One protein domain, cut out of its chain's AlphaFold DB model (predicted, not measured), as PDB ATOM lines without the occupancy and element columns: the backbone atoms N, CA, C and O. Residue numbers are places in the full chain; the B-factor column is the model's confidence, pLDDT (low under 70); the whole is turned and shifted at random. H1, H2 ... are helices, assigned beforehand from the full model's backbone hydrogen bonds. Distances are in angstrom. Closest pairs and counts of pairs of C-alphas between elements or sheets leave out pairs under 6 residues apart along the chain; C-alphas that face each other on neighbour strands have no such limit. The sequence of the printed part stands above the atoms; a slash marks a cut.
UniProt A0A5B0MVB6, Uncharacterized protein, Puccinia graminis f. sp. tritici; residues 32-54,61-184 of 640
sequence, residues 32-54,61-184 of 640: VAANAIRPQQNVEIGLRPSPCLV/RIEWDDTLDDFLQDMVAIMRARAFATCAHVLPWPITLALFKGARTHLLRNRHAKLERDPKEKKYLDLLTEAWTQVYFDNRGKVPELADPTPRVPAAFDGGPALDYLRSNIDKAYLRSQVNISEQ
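What this domain is: This is residues 32 to 54 and 61 to 184 of the 640 residues of an uncharacterized protein of Puccinia graminis f. sp. tritici (UniProt A0A5B0MVB6). Helix H2 runs through the middle of a rounded ball of crossed helices: H5, the longest, crosses it on one side, H6 crosses it on another, and H3 and H4 pack on it on the side away from H5. H1 and H7 pack on H5 and not on H2, and two long stretches with no named element, residues 36 to 54 and 140 to 158, run round the outside. The printed part has 147 residues with seven named helices, H1 to H7 in order along the chain, and no named strand; the class is all helix. It is compact, with a radius of gyration of the C-alphas of 14.8 A and spans of 42 by 37 by 34 A.

Where its parts are: H1, residues 32 to 35, begins at C-alpha 32 (11.387, 7.507, 39.135). H2, residues 66 to 85, is 28.9 A long and begins at C-alpha 66 (-6.969, -4.331, 31.133). H3 is residues 93 to 98; H4, residues 105 to 115, is 15.5 A long. H5, residues 119 to 139, is 30.1 A long. H6, residues 159 to 169, is 15.3 A long. H7, residues 172 to 179, ends at C-alpha 179 (8.543, 1.132, 31.825).

How they stand to each other: H2 is the hub, touching four helices. With residues 73 to 81 alone it touches H5, closest at the C-alphas of Ala 77 and Thr 129, 4.5 A apart, at a steep tilt of 51 degrees, the same way. It touches H6 about perpendicular, at 77 degrees, with Asp 74 and Leu 163 closest, 6.9 A between C-alphas. It touches H3 at a steep tilt of 53 degrees, opposite ways, the closest C-alphas, of Met 75 and Thr 96, being 6.4 A apart. H2 and H4 only just touch, with 3 pairs of C-alphas within 8 A, closest at Leu 72 and His 112, 7.4 A. H5 touches H7 at a steep tilt of 45 degrees, opposite ways, the closest C-alphas being those of Lys 120 and Val 179, 6.0 A apart. H1 touches H5, closest at the C-alphas of Ala 33 and Ala 131, 4.8 A. H2 and H7 are apart. Every O i to N i+4 pair is within hydrogen-bond range in H2, H4, H5, H6 and H7; H3 has 0 of 2, but 2 of 3 O i to N i+3 pairs, and H1 is too short for an i+4 pair.

The domain as a whole: The two C-alphas farthest apart, of Val 54 and Gln 184, are 45.3 A apart. Residues 55 to 60 are not printed, and C-alphas 54 and 61 are 8.9 A apart across this cut, which lies in the link from H1 to H2. The link from H5 to H6, 19 residues, is long. The mean pLDDT of the printed part is 81.4; residues 41 to 54, 61 and 180 to 184 are under 70.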
ATOM      1  N   VAL A  32      12.587   7.797  39.922       84.31
ATOM      2  CA  VAL A  32      11.387   7.507  39.135       84.31
ATOM      3  C   VAL A  32      10.162   7.348  40.037       84.31
ATOM      4  O   VAL A  32       9.173   8.045  39.829       84.31
ATOM      5  N   ALA A  33      10.224   6.494  41.062       85.12
ATOM      6  CA  ALA A  33       9.103   6.297  41.977       85.12
ATOM      7  C   ALA A  33       8.781   7.567  42.785       85.12
ATOM      8  O   ALA A  33       7.609   7.882  42.976       85.12
ATOM      9  N   ALA A  34       9.791   8.340  43.196       85.12
ATOM     10  CA  ALA A  34       9.595   9.604  43.908       85.12
ATOM     11  C   ALA A  34       8.869  10.648  43.045       85.12
ATOM     12  O   ALA A  34       7.932  11.295  43.505       85.12
ATOM     13  N   ASN A  35       9.250  10.768  41.770       86.31
ATOM     14  CA  ASN A  35       8.616  11.695  40.835       86.31
ATOM     15  C   ASN A  35       7.163  11.333  40.514       86.31
ATOM     16  O   ASN A  35       6.420  12.220  40.099       86.31
ATOM     17  N   ALA A  36       6.759  10.075  40.702       88.00
ATOM     18  CA  ALA A  36       5.389   9.622  40.484       88.00
ATOM     19  C   ALA A  36       4.419  10.019  41.611       88.00
ATOM     20  O   ALA A  36       3.208   9.979  41.406       88.00
ATOM     21  N   ILE A  37       4.922  10.393  42.793       88.19
ATOM     22  CA  ILE A  37       4.094  10.787  43.940       88.19
ATOM     23  C   ILE A  37       3.613  12.222  43.717       88.19
ATOM     24  O   ILE A  37       4.319  13.186  44.020       88.19
ATOM     25  N   ARG A  38       2.423  12.373  43.130       84.81
ATOM     26  CA  ARG A  38       1.802  13.669  42.836       84.81
ATOM     27  C   ARG A  38       0.282  13.557  42.978       84.81
ATOM     28  O   ARG A  38      -0.292  12.630  42.402       84.81
ATOM     29  N   PRO A  39      -0.379  14.484  43.693       81.19
ATOM     30  CA  PRO A  39      -1.833  14.507  43.777       81.19
ATOM     31  C   PRO A  39      -2.445  14.813  42.404       81.19
ATOM     32  O   PRO A  39      -2.061  15.774  41.740       81.19
ATOM     33  N   GLN A  40      -3.401  13.990  41.985       75.81
ATOM     34  CA  GLN A  40      -4.086  14.085  40.699       75.81
ATOM     35  C   GLN A  40      -5.482  14.695  40.914       75.81
ATOM     36  O   GLN A  40      -6.316  14.115  41.605       75.81
ATOM     37  N   GLN A  41      -5.741  15.878  40.346       59.47
ATOM     38  CA  GLN A  41      -6.976  16.643  40.604       59.47
ATOM     39  C   GLN A  41      -8.213  16.120  39.845       59.47
ATOM     40  O   GLN A  41      -9.330  16.379  40.276       59.47
ATOM     41  N   ASN A  42      -8.024  15.358  38.758       59.22
ATOM     42  CA  ASN A  42      -9.093  14.878  37.869       59.22
ATOM     43  C   ASN A  42      -9.023  13.354  37.654       59.22
ATOM     44  O   ASN A  42      -8.974  12.882  36.518       59.22
ATOM     45  N   VAL A  43      -8.960  12.565  38.729       60.00
ATOM     46  CA  VAL A  43      -9.012  11.101  38.602       60.00
ATOM     47  C   VAL A  43     -10.467  10.663  38.544       60.00
ATOM     48  O   VAL A  43     -11.180  10.732  39.545       60.00
ATOM     49  N   GLU A  44     -10.907  10.159  37.391       56.59
ATOM     50  CA  GLU A  44     -12.100   9.318  37.343       56.59
ATOM     51  C   GLU A  44     -11.806   8.052  38.156       56.59
ATOM     52  O   GLU A  44     -11.102   7.140  37.712       56.59
ATOM     53  N   ILE A  45     -12.294   8.008  39.397       58.31
ATOM     54  CA  ILE A  45     -12.256   6.799  40.218       58.31
ATOM     55  C   ILE A  45     -13.196   5.806  39.533       58.31
ATOM     56  O   ILE A  45     -14.409   5.837  39.735       58.31
ATOM     57  N   GLY A  46     -12.631   4.989  38.640       54.38
ATOM     58  CA  GLY A  46     -13.387   4.043  37.827       54.38
ATOM     59  C   GLY A  46     -14.331   3.191  38.672       54.38
ATOM     60  O   GLY A  46     -14.019   2.844  39.817       54.38
ATOM     61  N   LEU A  47     -15.488   2.852  38.096       57.97
ATOM     62  CA  LEU A  47     -16.475   1.971  38.715       57.97
ATOM     63  C   LEU A  47     -15.762   0.713  39.226       57.97
ATOM     64  O   LEU A  47     -15.093   0.011  38.466       57.97
ATOM     65  N   ARG A  48     -15.868   0.459  40.539       66.19
ATOM     66  CA  ARG A  48     -15.350  -0.762  41.173       66.19
ATOM     67  C   ARG A  48     -15.803  -1.970  40.340       66.19
ATOM     68  O   ARG A  48     -16.932  -1.953  39.844       66.19
ATOM     69  N   PRO A  49     -14.974  -3.015  40.196       63.69
ATOM     70  CA  PRO A  49     -15.299  -4.123  39.314       63.69
ATOM     71  C   PRO A  49     -16.653  -4.739  39.676       63.69
ATOM     72  O   PRO A  49     -16.936  -5.002  40.849       63.69
ATOM     73  N   SER A  50     -17.497  -4.939  38.660       58.47
ATOM     74  CA  SER A  50     -18.836  -5.500  38.833       58.47
ATOM     75  C   SER A  50     -18.763  -6.846  39.564       58.47
ATOM     76  O   SER A  50     -17.871  -7.655  39.280       58.47
ATOM     77  N   PRO A  51     -19.680  -7.120  40.511       59.81
ATOM     78  CA  PRO A  51     -19.677  -8.381  41.238       59.81
ATOM     79  C   PRO A  51     -19.789  -9.551  40.258       59.81
ATOM     80  O   PRO A  51     -20.652  -9.566  39.380       59.81
ATOM     81  N   CYS A  52     -18.922 -10.551  40.423       59.31
ATOM     82  CA  CYS A  52     -18.992 -11.769  39.628       59.31
ATOM     83  C   CYS A  52     -20.319 -12.473  39.949       59.31
ATOM     84  O   CYS A  52     -20.524 -12.910  41.083       59.31
ATOM     85  N   LEU A  53     -21.225 -12.587  38.973       55.19
ATOM     86  CA  LEU A  53     -22.494 -13.294  39.147       55.19
ATOM     87  C   LEU A  53     -22.218 -14.789  39.375       55.19
ATOM     88  O   LEU A  53     -21.909 -15.531  38.442       55.19
ATOM     89  N   VAL A  54     -22.308 -15.246  40.626       54.81
ATOM     90  CA  VAL A  54     -22.152 -16.662  40.977       54.81
ATOM     91  C   VAL A  54     -23.520 -17.336  40.929       54.81
ATOM     92  O   VAL A  54     -24.323 -17.187  41.846       54.81
ATOM     93  N   ARG A  61     -16.316 -17.794  36.202       64.94
ATOM     94  CA  ARG A  61     -15.384 -17.339  35.169       64.94
ATOM     95  C   ARG A  61     -15.283 -15.822  35.264       64.94
ATOM     96  O   ARG A  61     -16.288 -15.140  35.121       64.94
ATOM     97  N   ILE A  62     -14.081 -15.327  35.550       74.81
ATOM     98  CA  ILE A  62     -13.760 -13.899  35.479       74.81
ATOM     99  C   ILE A  62     -13.230 -13.651  34.071       74.81
ATOM    100  O   ILE A  62     -12.260 -14.295  33.658       74.81
ATOM    101  N   GLU A  63     -13.892 -12.773  33.331       78.50
ATOM    102  CA  GLU A  63     -13.361 -12.231  32.085       78.50
ATOM    103  C   GLU A  63     -12.377 -11.128  32.460       78.50
ATOM    104  O   GLU A  63     -12.746 -10.176  33.135       78.50
ATOM    105  N   TRP A  64     -11.102 -11.331  32.133       82.50
ATOM    106  CA  TRP A  64     -10.039 -10.385  32.462       82.50
ATOM    107  C   TRP A  64      -9.941  -9.338  31.360       82.50
ATOM    108  O   TRP A  64      -9.684  -9.707  30.214       82.50
ATOM    109  N   ASP A  65     -10.093  -8.074  31.728       84.19
ATOM    110  CA  ASP A  65      -9.806  -6.906  30.906       84.19
ATOM    111  C   ASP A  65      -8.602  -6.133  31.481       84.19
ATOM    112  O   ASP A  65      -8.118  -6.416  32.585       84.19
ATOM    113  N   ASP A  66      -8.120  -5.145  30.728       84.12
ATOM    114  CA  ASP A  66      -6.969  -4.331  31.133       84.12
ATOM    115  C   ASP A  66      -7.262  -3.530  32.414       84.12
ATOM    116  O   ASP A  66      -6.363  -3.260  33.213       84.12
ATOM    117  N   THR A  67      -8.534  -3.189  32.659       83.62
ATOM    118  CA  THR A  67      -8.936  -2.447  33.858       83.62
ATOM    119  C   THR A  67      -8.855  -3.314  35.118       83.62
ATOM    120  O   THR A  67      -8.296  -2.875  36.126       83.62
ATOM    121  N   LEU A  68      -9.335  -4.563  35.075       84.75
ATOM    122  CA  LEU A  68      -9.258  -5.533  36.171       84.75
ATOM    123  C   LEU A  68      -7.816  -5.922  36.486       84.75
ATOM    124  O   LEU A  68      -7.489  -6.137  37.657       84.75
ATOM    125  N   ASP A  69      -6.957  -6.009  35.471       89.12
ATOM    126  CA  ASP A  69      -5.527  -6.244  35.662       89.12
ATOM    127  C   ASP A  69      -4.849  -5.067  36.377       89.12
ATOM    128  O   ASP A  69      -4.102  -5.286  37.334       89.12
ATOM    129  N   ASP A  70      -5.171  -3.828  35.994       88.25
ATOM    130  CA  ASP A  70      -4.689  -2.612  36.661       88.25
ATOM    131  C   ASP A  70      -5.166  -2.542  38.126       88.25
ATOM    132  O   ASP A  70      -4.375  -2.307  39.040       88.25
ATOM    133  N   PHE A  71      -6.441  -2.858  38.385       88.38
ATOM    134  CA  PHE A  71      -6.983  -2.995  39.744       88.38
ATOM    135  C   PHE A  71      -6.269  -4.083  40.559       88.38
ATOM    136  O   PHE A  71      -6.015  -3.906  41.753       88.38
ATOM    137  N   LEU A  72      -5.945  -5.222  39.943       90.88
ATOM    138  CA  LEU A  72      -5.241  -6.311  40.613       90.88
ATOM    139  C   LEU A  72      -3.812  -5.898  40.993       90.88
ATOM    140  O   LEU A  72      -3.377  -6.196  42.106       90.88
ATOM    141  N   GLN A  73      -3.095  -5.205  40.106       91.88
ATOM    142  CA  GLN A  73      -1.746  -4.695  40.368       91.88
ATOM    143  C   GLN A  73      -1.731  -3.640  41.481       91.88
ATOM    144  O   GLN A  73      -0.905  -3.748  42.391       91.88
ATOM    145  N   ASP A  74      -2.688  -2.703  41.481       91.94
ATOM    146  CA  ASP A  74      -2.847  -1.714  42.555       91.94
ATOM    147  C   ASP A  74      -3.043  -2.412  43.919       91.94
ATOM    148  O   ASP A  74      -2.372  -2.108  44.911       91.94
ATOM    149  N   MET A  75      -3.911  -3.429  43.968       91.00
ATOM    150  CA  MET A  75      -4.148  -4.207  45.187       91.00
ATOM    151  C   MET A  75      -2.920  -5.008  45.634       91.00
ATOM    152  O   MET A  75      -2.685  -5.162  46.835       91.00
ATOM    153  N   VAL A  76      -2.118  -5.521  44.700       92.81
ATOM    154  CA  VAL A  76      -0.864  -6.214  45.024       92.81
ATOM    155  C   VAL A  76       0.167  -5.249  45.607       92.81
ATOM    156  O   VAL A  76       0.806  -5.612  46.597       92.81
ATOM    157  N   ALA A  77       0.288  -4.026  45.086       92.88
ATOM    158  CA  ALA A  77       1.150  -2.993  45.665       92.88
ATOM    159  C   ALA A  77       0.747  -2.674  47.119       92.88
ATOM    160  O   ALA A  77       1.597  -2.667  48.017       92.88
ATOM    161  N   ILE A  78      -0.559  -2.539  47.385       90.88
ATOM    162  CA  ILE A  78      -1.107  -2.340  48.736       90.88
ATOM    163  C   ILE A  78      -0.775  -3.514  49.664       90.88
ATOM    164  O   ILE A  78      -0.286  -3.321  50.781       90.88
ATOM    165  N   MET A  79      -0.996  -4.746  49.199       91.06
ATOM    166  CA  MET A  79      -0.675  -5.951  49.965       91.06
ATOM    167  C   MET A  79       0.823  -6.077  50.257       91.06
ATOM    168  O   MET A  79       1.177  -6.499  51.356       91.06
ATOM    169  N   ARG A  80       1.698  -5.717  49.306       90.88
ATOM    170  CA  ARG A  80       3.162  -5.744  49.471       90.88
ATOM    171  C   ARG A  80       3.614  -4.741  50.535       90.88
ATOM    172  O   ARG A  80       4.331  -5.139  51.453       90.88
ATOM    173  N   ALA A  81       3.127  -3.499  50.487       88.62
ATOM    174  CA  ALA A  81       3.429  -2.486  51.501       88.62
ATOM    175  C   ALA A  81       2.951  -2.910  52.905       88.62
ATOM    176  O   ALA A  81       3.683  -2.789  53.890       88.62
ATOM    177  N   ARG A  82       1.752  -3.503  53.008       85.06
ATOM    178  CA  ARG A  82       1.213  -3.990  54.289       85.06
ATOM    179  C   ARG A  82       1.945  -5.223  54.819       85.06
ATOM    180  O   ARG A  82       2.215  -5.311  56.019       85.06
ATOM    181  N   ALA A  83       2.273  -6.178  53.951       86.25
ATOM    182  CA  ALA A  83       3.067  -7.346  54.322       86.25
ATOM    183  C   ALA A  83       4.455  -6.922  54.819       86.25
ATOM    184  O   ALA A  83       4.926  -7.441  55.828       86.25
ATOM    185  N   PHE A  84       5.061  -5.913  54.186       84.88
ATOM    186  CA  PHE A  84       6.305  -5.309  54.650       84.88
ATOM    187  C   PHE A  84       6.148  -4.662  56.038       84.88
ATOM    188  O   PHE A  84       6.902  -4.988  56.952       84.88
ATOM    189  N   ALA A  85       5.115  -3.838  56.248       81.75
ATOM    190  CA  ALA A  85       4.857  -3.171  57.531       81.75
ATOM    191  C   ALA A  85       4.588  -4.133  58.704       81.75
ATOM    192  O   ALA A  85       4.870  -3.804  59.854       81.75
ATOM    193  N   THR A  86       4.037  -5.314  58.420       80.81
ATOM    194  CA  THR A  86       3.726  -6.355  59.416       80.81
ATOM    195  C   THR A  86       4.780  -7.460  59.487       80.81
ATOM    196  O   THR A  86       4.618  -8.403  60.257       80.81
ATOM    197  N   CYS A  87       5.856  -7.361  58.692       77.69
ATOM    198  CA  CYS A  87       6.853  -8.420  58.511       77.69
ATOM    199  C   CYS A  87       6.229  -9.784  58.147       77.69
ATOM    200  O   CYS A  87       6.747 -10.840  58.517       77.69
ATOM    201  N   ALA A  88       5.101  -9.778  57.432       79.38
ATOM    202  CA  ALA A  88       4.415 -10.988  57.015       79.38
ATOM    203  C   ALA A  88       5.179 -11.677  55.875       79.38
ATOM    204  O   ALA A  88       5.519 -11.063  54.866       79.38
ATOM    205  N   HIS A  89       5.393 -12.987  56.002       76.38
ATOM    206  CA  HIS A  89       6.047 -13.800  54.969       76.38
ATOM    207  C   HIS A  89       5.156 -14.090  53.748       76.38
ATOM    208  O   HIS A  89       5.639 -14.614  52.748       76.38
ATOM    209  N   VAL A  90       3.856 -13.791  53.826       82.19
ATOM    210  CA  VAL A  90       2.866 -14.100  52.787       82.19
ATOM    211  C   VAL A  90       1.966 -12.890  52.563       82.19
ATOM    212  O   VAL A  90       1.569 -12.221  53.517       82.19
ATOM    213  N   LEU A  91       1.608 -12.635  51.301       87.31
ATOM    214  CA  LEU A  91       0.690 -11.557  50.939       87.31
ATOM    215  C   LEU A  91      -0.735 -11.828  51.467       87.31
ATOM    216  O   LEU A  91      -1.268 -12.927  51.258       87.31
ATOM    217  N   PRO A  92      -1.390 -10.846  52.111       86.44
ATOM    218  CA  PRO A  92      -2.744 -10.977  52.644       86.44
ATOM    219  C   PRO A  92      -3.826 -10.865  51.552       86.44
ATOM    220  O   PRO A  92      -4.615  -9.927  51.513       86.44
ATOM    221  N   TRP A  93      -3.912 -11.887  50.694       88.12
ATOM    222  CA  TRP A  93      -4.897 -11.993  49.606       88.12
ATOM    223  C   TRP A  93      -6.374 -11.772  49.979       88.12
ATOM    224  O   TRP A  93      -7.110 -11.311  49.115       88.12
ATOM    225  N   PRO A  94      -6.865 -12.067  51.199       86.50
ATOM    226  CA  PRO A  94      -8.255 -11.771  51.551       86.50
ATOM    227  C   PRO A  94      -8.654 -10.293  51.414       86.50
ATOM    228  O   PRO A  94      -9.822 -10.024  51.155       86.50
ATOM    229  N   ILE A  95      -7.703  -9.350  51.500       85.38
ATOM    230  CA  ILE A  95      -7.965  -7.908  51.328       85.38
ATOM    231  C   ILE A  95      -8.562  -7.616  49.942       85.38
ATOM    232  O   ILE A  95      -9.408  -6.738  49.791       85.38
ATOM    233  N   THR A  96      -8.176  -8.378  48.915       84.56
ATOM    234  CA  THR A  96      -8.657  -8.159  47.545       84.56
ATOM    235  C   THR A  96     -10.106  -8.599  47.345       84.56
ATOM    236  O   THR A  96     -10.731  -8.189  46.374       84.56
ATOM    237  N   LEU A  97     -10.666  -9.423  48.238       83.19
ATOM    238  CA  LEU A  97     -12.031  -9.949  48.102       83.19
ATOM    239  C   LEU A  97     -13.108  -8.892  48.371       83.19
ATOM    240  O   LEU A  97     -14.222  -9.029  47.873       83.19
ATOM    241  N   ALA A  98     -12.768  -7.834  49.113       75.81
ATOM    242  CA  ALA A  98     -13.639  -6.674  49.280       75.81
ATOM    243  C   ALA A  98     -13.875  -5.946  47.942       75.81
ATOM    244  O   ALA A  98     -14.979  -5.467  47.685       75.81
ATOM    245  N   LEU A  99     -12.851  -5.923  47.075       76.69
ATOM    246  CA  LEU A  99     -12.902  -5.329  45.738       76.69
ATOM    247  C   LEU A  99     -13.486  -6.304  44.706       76.69
ATOM    248  O   LEU A  99     -14.451  -5.989  44.019       76.69
ATOM    249  N   PHE A 100     -12.921  -7.509  44.618       81.75
ATOM    250  CA  PHE A 100     -13.317  -8.538  43.658       81.75
ATOM    251  C   PHE A 100     -14.423  -9.428  44.244       81.75
ATOM    252  O   PHE A 100     -14.205 -10.603  44.561       81.75
ATOM    253  N   LYS A 101     -15.624  -8.860  44.409       75.50
ATOM    254  CA  LYS A 101     -16.785  -9.568  44.972       75.50
ATOM    255  C   LYS A 101     -17.106 -10.825  44.151       75.50
ATOM    256  O   LYS A 101     -17.401 -10.746  42.962       75.50
ATOM    257  N   GLY A 102     -17.051 -11.993  44.797       73.56
ATOM    258  CA  GLY A 102     -17.322 -13.299  44.177       73.56
ATOM    259  C   GLY A 102     -16.099 -14.011  43.575       73.56
ATOM    260  O   GLY A 102     -16.206 -15.177  43.196       73.56
ATOM    261  N   ALA A 103     -14.925 -13.371  43.530       80.19
ATOM    262  CA  ALA A 103     -13.687 -14.016  43.097       80.19
ATOM    263  C   ALA A 103     -13.098 -14.926  44.189       80.19
ATOM    264  O   ALA A 103     -13.260 -14.700  45.386       80.19
ATOM    265  N   ARG A 104     -12.348 -15.959  43.782       84.06
ATOM    266  CA  ARG A 104     -11.562 -16.803  44.700       84.06
ATOM    267  C   ARG A 104     -10.094 -16.375  44.677       84.06
ATOM    268  O   ARG A 104      -9.539 -16.131  43.609       84.06
ATOM    269  N   THR A 105      -9.428 -16.381  45.833       86.25
ATOM    270  CA  THR A 105      -8.025 -15.928  45.984       86.25
ATOM    271  C   THR A 105      -7.034 -16.639  45.058       86.25
ATOM    272  O   THR A 105      -6.088 -16.018  44.582       86.25
ATOM    273  N   HIS A 106      -7.246 -17.924  44.754       86.19
ATOM    274  CA  HIS A 106      -6.376 -18.672  43.840       86.19
ATOM    275  C   HIS A 106      -6.448 -18.168  42.386       86.19
ATOM    276  O   HIS A 106      -5.440 -18.213  41.689       86.19
ATOM    277  N   LEU A 107      -7.598 -17.650  41.931       87.50
ATOM    278  CA  LEU A 107      -7.739 -17.082  40.583       87.50
ATOM    279  C   LEU A 107      -6.925 -15.792  40.454       87.50
ATOM    280  O   LEU A 107      -6.196 -15.619  39.481       87.50
ATOM    281  N   LEU A 108      -6.996 -14.936  41.476       89.12
ATOM    282  CA  LEU A 108      -6.252 -13.676  41.544       89.12
ATOM    283  C   LEU A 108      -4.737 -13.926  41.615       89.12
ATOM    284  O   LEU A 108      -3.970 -13.293  40.897       89.12
ATOM    285  N   ARG A 109      -4.307 -14.921  42.407       90.12
ATOM    286  CA  ARG A 109      -2.904 -15.370  42.468       90.12
ATOM    287  C   ARG A 109      -2.395 -15.865  41.121       90.12
ATOM    288  O   ARG A 109      -1.311 -15.474  40.703       90.12
ATOM    289  N   ASN A 110      -3.174 -16.706  40.442       90.19
ATOM    290  CA  ASN A 110      -2.795 -17.247  39.140       90.19
ATOM    291  C   ASN A 110      -2.711 -16.149  38.073       90.19
ATOM    292  O   ASN A 110      -1.804 -16.187  37.243       90.19
ATOM    293  N   ARG A 111      -3.619 -15.160  38.101       91.62
ATOM    294  CA  ARG A 111      -3.545 -14.005  37.196       91.62
ATOM    295  C   ARG A 111      -2.329 -13.137  37.494       91.62
ATOM    296  O   ARG A 111      -1.581 -12.843  36.571       91.62
ATOM    297  N   HIS A 112      -2.075 -12.813  38.760       93.12
ATOM    298  CA  HIS A 112      -0.885 -12.059  39.157       93.12
ATOM    299  C   HIS A 112       0.409 -12.765  38.722       93.12
ATOM    300  O   HIS A 112       1.258 -12.143  38.094       93.12
ATOM    301  N   ALA A 113       0.514 -14.079  38.946       92.12
ATOM    302  CA  ALA A 113       1.654 -14.875  38.491       92.12
ATOM    303  C   ALA A 113       1.801 -14.901  36.957       92.12
ATOM    304  O   ALA A 113       2.897 -15.132  36.456       92.12
ATOM    305  N   LYS A 114       0.714 -14.695  36.199       91.62
ATOM    306  CA  LYS A 114       0.764 -14.538  34.739       91.62
ATOM    307  C   LYS A 114       1.277 -13.147  34.350       91.62
ATOM    308  O   LYS A 114       2.121 -13.084  33.466       91.62
ATOM    309  N   LEU A 115       0.807 -12.086  35.010       90.81
ATOM    310  CA  LEU A 115       1.265 -10.707  34.781       90.81
ATOM    311  C   LEU A 115       2.753 -10.547  35.121       90.81
ATOM    312  O   LEU A 115       3.495  -9.947  34.362       90.81
ATOM    313  N   GLU A 116       3.227 -11.174  36.198       89.69
ATOM    314  CA  GLU A 116       4.635 -11.103  36.618       89.69
ATOM    315  C   GLU A 116       5.612 -11.808  35.653       89.69
ATOM    316  O   GLU A 116       6.825 -11.607  35.738       89.69
ATOM    317  N   ARG A 117       5.113 -12.635  34.719       89.69
ATOM    318  CA  ARG A 117       5.950 -13.218  33.655       89.69
ATOM    319  C   ARG A 117       6.350 -12.196  32.600       89.69
ATOM    320  O   ARG A 117       7.361 -12.414  31.939       89.69
ATOM    321  N   ASP A 118       5.566 -11.135  32.425       87.38
ATOM    322  CA  ASP A 118       5.942 -10.037  31.546       87.38
ATOM    323  C   ASP A 118       6.927  -9.120  32.296       87.38
ATOM    324  O   ASP A 118       6.580  -8.572  33.351       87.38
ATOM    325  N   PRO A 119       8.171  -8.951  31.802       86.12
ATOM    326  CA  PRO A 119       9.161  -8.107  32.463       86.12
ATOM    327  C   PRO A 119       8.713  -6.644  32.575       86.12
ATOM    328  O   PRO A 119       9.101  -5.977  33.536       86.12
ATOM    329  N   LYS A 120       7.883  -6.148  31.644       87.19
ATOM    330  CA  LYS A 120       7.354  -4.780  31.683       87.19
ATOM    331  C   LYS A 120       6.369  -4.617  32.833       87.19
ATOM    332  O   LYS A 120       6.561  -3.761  33.692       87.19
ATOM    333  N   GLU A 121       5.377  -5.497  32.906       89.62
ATOM    334  CA  GLU A 121       4.371  -5.483  33.973       89.62
ATOM    335  C   GLU A 121       4.993  -5.702  35.354       89.62
ATOM    336  O   GLU A 121       4.585  -5.086  36.341       89.62
ATOM    337  N   LYS A 122       6.045  -6.525  35.431       91.31
ATOM    338  CA  LYS A 122       6.821  -6.690  36.659       91.31
ATOM    339  C   LYS A 122       7.540  -5.399  37.069       91.31
ATOM    340  O   LYS A 122       7.416  -4.992  38.222       91.31
ATOM    341  N   LYS A 123       8.252  -4.735  36.145       90.50
ATOM    342  CA  LYS A 123       8.948  -3.460  36.415       90.50
ATOM    343  C   LYS A 123       7.957  -2.368  36.831       90.50
ATOM    344  O   LYS A 123       8.222  -1.645  37.789       90.50
ATOM    345  N   TYR A 124       6.806  -2.290  36.162       93.62
ATOM    346  CA  TYR A 124       5.710  -1.395  36.535       93.62
ATOM    347  C   TYR A 124       5.240  -1.645  37.971       93.62
ATOM    348  O   TYR A 124       5.206  -0.718  38.779       93.62
ATOM    349  N   LEU A 125       4.935  -2.901  38.312       93.62
ATOM    350  CA  LEU A 125       4.471  -3.271  39.646       93.62
ATOM    351  C   LEU A 125       5.513  -2.970  40.733       93.62
ATOM    352  O   LEU A 125       5.140  -2.568  41.837       93.62
ATOM    353  N   ASP A 126       6.799  -3.163  40.451       92.00
ATOM    354  CA  ASP A 126       7.873  -2.882  41.404       92.00
ATOM    355  C   ASP A 126       8.003  -1.369  41.669       92.00
ATOM    356  O   ASP A 126       8.030  -0.969  42.836       92.00
ATOM    357  N   LEU A 127       7.955  -0.527  40.627       92.12
ATOM    358  CA  LEU A 127       7.935   0.939  40.769       92.12
ATOM    359  C   LEU A 127       6.676   1.437  41.497       92.12
ATOM    360  O   LEU A 127       6.757   2.304  42.367       92.12
ATOM    361  N   LEU A 128       5.513   0.861  41.179       93.69
ATOM    362  CA  LEU A 128       4.251   1.170  41.850       93.69
ATOM    363  C   LEU A 128       4.297   0.786  43.333       93.69
ATOM    364  O   LEU A 128       3.869   1.556  44.191       93.69
ATOM    365  N   THR A 129       4.849  -0.391  43.649       92.62
ATOM    366  CA  THR A 129       5.026  -0.853  45.031       92.62
ATOM    367  C   THR A 129       5.959   0.078  45.795       92.62
ATOM    368  O   THR A 129       5.684   0.401  46.949       92.62
ATOM    369  N   GLU A 130       7.050   0.520  45.174       91.44
ATOM    370  CA  GLU A 130       8.017   1.432  45.778       91.44
ATOM    371  C   GLU A 130       7.386   2.796  46.107       91.44
ATOM    372  O   GLU A 130       7.423   3.222  47.265       91.44
ATOM    373  N   ALA A 131       6.729   3.425  45.126       90.81
ATOM    374  CA  ALA A 131       6.030   4.697  45.308       90.81
ATOM    375  C   ALA A 131       4.930   4.588  46.377       90.81
ATOM    376  O   ALA A 131       4.853   5.410  47.292       90.81
ATOM    377  N   TRP A 132       4.117   3.527  46.317       93.06
ATOM    378  CA  TRP A 132       3.050   3.307  47.290       93.06
ATOM    379  C   TRP A 132       3.571   3.048  48.699       93.06
ATOM    380  O   TRP A 132       2.993   3.538  49.663       93.06
ATOM    381  N   THR A 133       4.669   2.306  48.845       90.25
ATOM    382  CA  THR A 133       5.244   2.024  50.166       90.25
ATOM    383  C   THR A 133       5.640   3.326  50.864       90.25
ATOM    384  O   THR A 133       5.343   3.485  52.048       90.25
ATOM    385  N   GLN A 134       6.223   4.280  50.135       88.62
ATOM    386  CA  GLN A 134       6.555   5.601  50.672       88.62
ATOM    387  C   GLN A 134       5.297   6.372  51.105       88.62
ATOM    388  O   GLN A 134       5.177   6.746  52.271       88.62
ATOM    389  N   VAL A 135       4.316   6.518  50.203       88.62
ATOM    390  CA  VAL A 135       3.039   7.206  50.481       88.62
ATOM    391  C   VAL A 135       2.308   6.585  51.673       88.62
ATOM    392  O   VAL A 135       1.764   7.299  52.519       88.62
ATOM    393  N   TYR A 136       2.318   5.256  51.768       88.06
ATOM    394  CA  TYR A 136       1.701   4.510  52.852       88.06
ATOM    395  C   TYR A 136       2.370   4.814  54.195       88.06
ATOM    396  O   TYR A 136       1.670   5.157  55.141       88.06
ATOM    397  N   PHE A 137       3.699   4.735  54.314       86.62
ATOM    398  CA  PHE A 137       4.372   5.007  55.594       86.62
ATOM    399  C   PHE A 137       4.299   6.476  56.021       86.62
ATOM    400  O   PHE A 137       4.209   6.745  57.221       86.62
ATOM    401  N   ASP A 138       4.279   7.409  55.071       85.25
ATOM    402  CA  ASP A 138       4.191   8.837  55.375       85.25
ATOM    403  C   ASP A 138       2.804   9.233  55.914       85.25
ATOM    404  O   ASP A 138       2.716  10.104  56.787       85.25
ATOM    405  N   ASN A 139       1.741   8.553  55.459       84.06
ATOM    406  CA  ASN A 139       0.344   8.934  55.714       84.06
ATOM    407  C   ASN A 139      -0.477   7.924  56.545       84.06
ATOM    408  O   ASN A 139      -1.590   8.248  56.972       84.06
ATOM    409  N   ARG A 140       0.043   6.720  56.830       81.25
ATOM    410  CA  ARG A 140      -0.650   5.687  57.628       81.25
ATOM    411  C   ARG A 140      -1.059   6.227  58.997       81.25
ATOM    412  O   ARG A 140      -0.219   6.674  59.775       81.25
ATOM    413  N   GLY A 141      -2.353   6.136  59.307       76.50
ATOM    414  CA  GLY A 141      -2.926   6.592  60.577       76.50
ATOM    415  C   GLY A 141      -3.039   8.113  60.746       76.50
ATOM    416  O   GLY A 141      -3.567   8.549  61.764       76.50
ATOM    417  N   LYS A 142      -2.574   8.916  59.777       81.31
ATOM    418  CA  LYS A 142      -2.752  10.382  59.758       81.31
ATOM    419  C   LYS A 142      -3.967  10.812  58.937       81.31
ATOM    420  O   LYS A 142      -4.533  11.870  59.184       81.31
ATOM    421  N   VAL A 143      -4.332   9.994  57.956       83.50
ATOM    422  CA  VAL A 143      -5.353  10.269  56.943       83.50
ATOM    423  C   VAL A 143      -6.486   9.239  57.095       83.50
ATOM    424  O   VAL A 143      -6.177   8.056  57.284       83.50
ATOM    425  N   PRO A 144      -7.774   9.641  57.053       77.44
ATOM    426  CA  PRO A 144      -8.900   8.734  57.297       77.44
ATOM    427  C   PRO A 144      -8.973   7.574  56.290       77.44
ATOM    428  O   PRO A 144      -9.314   6.456  56.670       77.44
ATOM    429  N   GLU A 145      -8.554   7.792  55.044       78.25
ATOM    430  CA  GLU A 145      -8.474   6.789  53.974       78.25
ATOM    431  C   GLU A 145      -7.404   5.707  54.231       78.25
ATOM    432  O   GLU A 145      -7.443   4.631  53.637       78.25
ATOM    433  N   LEU A 146      -6.453   5.967  55.136       80.94
ATOM    434  CA  LEU A 146      -5.412   5.031  55.577       80.94
ATOM    435  C   LEU A 146      -5.512   4.727  57.081       80.94
ATOM    436  O   LEU A 146      -4.497   4.474  57.748       80.94
ATOM    437  N   ALA A 147      -6.732   4.737  57.625       77.19
ATOM    438  CA  ALA A 147      -6.997   4.281  58.981       77.19
ATOM    439  C   ALA A 147      -6.655   2.787  59.111       77.19
ATOM    440  O   ALA A 147      -7.215   1.930  58.429       77.19
ATOM    441  N   ASP A 148      -5.720   2.459  60.001       72.12
ATOM    442  CA  ASP A 148      -5.299   1.079  60.252       72.12
ATOM    443  C   ASP A 148      -5.515   0.730  61.730       72.12
ATOM    444  O   ASP A 148      -4.569   0.772  62.520       72.12
ATOM    445  N   PRO A 149      -6.761   0.412  62.132       70.88
ATOM    446  CA  PRO A 149      -7.100   0.135  63.528       70.88
ATOM    447  C   PRO A 149      -6.449  -1.154  64.053       70.88
ATOM    448  O   PRO A 149      -6.324  -1.333  65.262       70.88
ATOM    449  N   THR A 150      -5.999  -2.054  63.165       74.94
ATOM    450  CA  THR A 150      -5.342  -3.319  63.537       74.94
ATOM    451  C   THR A 150      -3.981  -3.488  62.844       74.94
ATOM    452  O   THR A 150      -3.772  -4.399  62.038       74.94
ATOM    453  N   PRO A 151      -2.974  -2.675  63.219       72.12
ATOM    454  CA  PRO A 151      -1.687  -2.611  62.523       72.12
ATOM    455  C   PRO A 151      -0.832  -3.881  62.653       72.12
ATOM    456  O   PRO A 151       0.201  -3.989  61.996       72.12
ATOM    457  N   ARG A 152      -1.238  -4.827  63.512       73.56
ATOM    458  CA  ARG A 152      -0.563  -6.111  63.763       73.56
ATOM    459  C   ARG A 152      -1.153  -7.281  62.974       73.56
ATOM    460  O   ARG A 152      -0.537  -8.341  62.945       73.56
ATOM    461  N   VAL A 153      -2.328  -7.122  62.359       78.44
ATOM    462  CA  VAL A 153      -3.026  -8.206  61.653       78.44
ATOM    463  C   VAL A 153      -2.953  -7.954  60.146       78.44
ATOM    464  O   VAL A 153      -3.653  -7.076  59.642       78.44
ATOM    465  N   PRO A 154      -2.158  -8.725  59.377       74.00
ATOM    466  CA  PRO A 154      -1.968  -8.466  57.950       74.00
ATOM    467  C   PRO A 154      -3.264  -8.505  57.134       74.00
ATOM    468  O   PRO A 154      -3.390  -7.737  56.194       74.00
ATOM    469  N   ALA A 155      -4.232  -9.356  57.494       75.50
ATOM    470  CA  ALA A 155      -5.474  -9.542  56.736       75.50
ATOM    471  C   ALA A 155      -6.606  -8.554  57.086       75.50
ATOM    472  O   ALA A 155      -7.538  -8.419  56.301       75.50
ATOM    473  N   ALA A 156      -6.538  -7.872  58.233       75.56
ATOM    474  CA  ALA A 156      -7.588  -6.971  58.717       75.56
ATOM    475  C   ALA A 156      -7.337  -5.519  58.259       75.56
ATOM    476  O   ALA A 156      -7.155  -4.615  59.070       75.56
ATOM    477  N   PHE A 157      -7.263  -5.322  56.939       82.06
ATOM    478  CA  PHE A 157      -7.179  -4.003  56.304       82.06
ATOM    479  C   PHE A 157      -8.389  -3.771  55.428       82.06
ATOM    480  O   PHE A 157      -8.763  -4.672  54.674       82.06
ATOM    481  N   ASP A 158      -8.899  -2.546  55.425       78.00
ATOM    482  CA  ASP A 158      -9.775  -2.129  54.347       78.00
ATOM    483  C   ASP A 158      -8.937  -1.646  53.155       78.00
ATOM    484  O   ASP A 158      -8.352  -0.564  53.160       78.00
ATOM    485  N   GLY A 159      -8.837  -2.493  52.131       80.44
ATOM    486  CA  GLY A 159      -8.125  -2.163  50.900       80.44
ATOM    487  C   GLY A 159      -8.885  -1.196  49.990       80.44
ATOM    488  O   GLY A 159      -8.293  -0.675  49.050       80.44
ATOM    489  N   GLY A 160     -10.177  -0.962  50.244       82.81
ATOM    490  CA  GLY A 160     -11.023  -0.103  49.422       82.81
ATOM    491  C   GLY A 160     -10.584   1.364  49.456       82.81
ATOM    492  O   GLY A 160     -10.184   1.870  48.405       82.81
ATOM    493  N   PRO A 161     -10.616   2.032  50.623       84.56
ATOM    494  CA  PRO A 161     -10.191   3.426  50.781       84.56
ATOM    495  C   PRO A 161      -8.710   3.640  50.446       84.56
ATOM    496  O   PRO A 161      -8.344   4.622  49.804       84.56
ATOM    497  N   ALA A 162      -7.858   2.670  50.791       86.12
ATOM    498  CA  ALA A 162      -6.437   2.705  50.463       86.12
ATOM    499  C   ALA A 162      -6.184   2.720  48.946       86.12
ATOM    500  O   ALA A 162      -5.261   3.387  48.485       86.12
ATOM    501  N   LEU A 163      -7.008   2.015  48.167       88.31
ATOM    502  CA  LEU A 163      -6.939   2.040  46.708       88.31
ATOM    503  C   LEU A 163      -7.321   3.407  46.131       88.31
ATOM    504  O   LEU A 163      -6.646   3.890  45.223       88.31
ATOM    505  N   ASP A 164      -8.378   4.031  46.652       86.06
ATOM    506  CA  ASP A 164      -8.818   5.352  46.186       86.06
ATOM    507  C   ASP A 164      -7.750   6.409  46.498       86.06
ATOM    508  O   ASP A 164      -7.417   7.250  45.658       86.06
ATOM    509  N   TYR A 165      -7.123   6.292  47.672       88.06
ATOM    510  CA  TYR A 165      -5.999   7.132  48.064       88.06
ATOM    511  C   TYR A 165      -4.759   6.902  47.187       88.06
ATOM    512  O   TYR A 165      -4.124   7.869  46.769       88.06
ATOM    513  N   LEU A 166      -4.433   5.648  46.847       89.81
ATOM    514  CA  LEU A 166      -3.349   5.308  45.915       89.81
ATOM    515  C   LEU A 166      -3.555   5.982  44.562       89.81
ATOM    516  O   LEU A 166      -2.665   6.678  44.079       89.81
ATOM    517  N   ARG A 167      -4.740   5.817  43.970       88.12
ATOM    518  CA  ARG A 167      -5.048   6.351  42.639       88.12
ATOM    519  C   ARG A 167      -5.095   7.877  42.596       88.12
ATOM    520  O   ARG A 167      -4.791   8.444  41.556       88.12
ATOM    521  N   SER A 168      -5.422   8.526  43.711       87.50
ATOM    522  CA  SER A 168      -5.458   9.992  43.812       87.50
ATOM    523  C   SER A 168      -4.078  10.624  44.032       87.50
ATOM    524  O   SER A 168      -3.912  11.813  43.773       87.50
ATOM    525  N   ASN A 169      -3.087   9.860  44.510       88.25
ATOM    526  CA  ASN A 169      -1.776  10.386  44.926       88.25
ATOM    527  C   ASN A 169      -0.581   9.844  44.123       88.25
ATOM    528  O   ASN A 169       0.547  10.291  44.342       88.25
ATOM    529  N   ILE A 170      -0.798   8.885  43.217       90.75
ATOM    530  CA  ILE A 170       0.250   8.315  42.366       90.75
ATOM    531  C   ILE A 170      -0.116   8.484  40.893       90.75
ATOM    532  O   ILE A 170      -1.152   8.006  40.430       90.75
ATOM    533  N   ASP A 171       0.788   9.103  40.137       88.94
ATOM    534  CA  ASP A 171       0.692   9.218  38.686       88.94
ATOM    535  C   ASP A 171       1.058   7.888  38.002       88.94
ATOM    536  O   ASP A 171       2.219   7.590  37.697       88.94
ATOM    537  N   LYS A 172       0.039   7.060  37.763       88.25
ATOM    538  CA  LYS A 172       0.202   5.757  37.101       88.25
ATOM    539  C   LYS A 172       0.591   5.882  35.626       88.25
ATOM    540  O   LYS A 172       1.303   5.016  35.114       88.25
ATOM    541  N   ALA A 173       0.156   6.946  34.947       86.19
ATOM    542  CA  ALA A 173       0.498   7.186  33.546       86.19
ATOM    543  C   ALA A 173       1.996   7.483  33.402       86.19
ATOM    544  O   ALA A 173       2.666   6.906  32.541       86.19
ATOM    545  N   TYR A 174       2.543   8.289  34.317       87.25
ATOM    546  CA  TYR A 174       3.979   8.512  34.420       87.25
ATOM    547  C   TYR A 174       4.730   7.198  34.672       87.25
ATOM    548  O   TYR A 174       5.631   6.873  33.902       87.25
ATOM    549  N   LEU A 175       4.329   6.384  35.655       87.88
ATOM    550  CA  LEU A 175       4.995   5.098  35.921       87.88
ATOM    551  C   LEU A 175       4.994   4.157  34.708       87.88
ATOM    552  O   LEU A 175       6.027   3.562  34.399       87.88
ATOM    553  N   ARG A 176       3.879   4.056  33.973       87.19
ATOM    554  CA  ARG A 176       3.819   3.249  32.741       87.19
ATOM    555  C   ARG A 176       4.704   3.799  31.622       87.19
ATOM    556  O   ARG A 176       5.313   3.015  30.899       87.19
ATOM    557  N   SER A 177       4.843   5.123  31.502       82.31
ATOM    558  CA  SER A 177       5.745   5.733  30.511       82.31
ATOM    559  C   SER A 177       7.216   5.359  30.739       82.31
ATOM    560  O   SER A 177       7.942   5.103  29.784       82.31
ATOM    561  N   GLN A 178       7.635   5.227  32.002       81.19
ATOM    562  CA  GLN A 178       9.019   4.917  32.387       81.19
ATOM    563  C   GLN A 178       9.376   3.434  32.205       81.19
ATOM    564  O   GLN A 178      10.546   3.063  32.147       81.19
ATOM    565  N   VAL A 179       8.370   2.567  32.093       77.69
ATOM    566  CA  VAL A 179       8.543   1.132  31.825       77.69
ATOM    567  C   VAL A 179       8.734   0.860  30.329       77.69
ATOM    568  O   VAL A 179       9.396  -0.110  29.966       77.69
ATOM    569  N   ASN A 180       8.211   1.737  29.464       63.38
ATOM    570  CA  ASN A 180       8.427   1.674  28.015       63.38
ATOM    571  C   ASN A 180       9.819   2.156  27.581       63.38
ATOM    572  O   ASN A 180      10.231   1.865  26.462       63.38
ATOM    573  N   ILE A 181      10.550   2.843  28.462       54.44
ATOM    574  CA  ILE A 181      11.948   3.223  28.254       54.44
ATOM    575  C   ILE A 181      12.804   2.077  28.811       54.44
ATOM    576  O   ILE A 181      13.049   1.969  30.016       54.44
ATOM    577  N   SER A 182      13.183   1.138  27.948       51.84
ATOM    578  CA  SER A 182      14.086   0.059  28.340       51.84
ATOM    579  C   SER A 182      15.521   0.582  28.337       51.84
ATOM    580  O   SER A 182      16.068   0.896  27.286       51.84
ATOM    581  N   GLU A 183      16.162   0.602  29.505       52.53
ATOM    582  CA  GLU A 183      17.608   0.851  29.661       52.53
ATOM    583  C   GLU A 183      18.466  -0.156  28.861       52.53
ATOM    584  O   GLU A 183      19.644   0.080  28.629       52.53
ATOM    585  N   GLN A 184      17.886  -1.269  28.389       45.44
ATOM    586  CA  GLN A 184      18.571  -2.230  27.517       45.44
ATOM    587  C   GLN A 184      18.478  -1.899  26.020       45.44
ATOM    588  O   GLN A 184      19.268  -2.442  25.244       45.44
TER     589      GLN A 184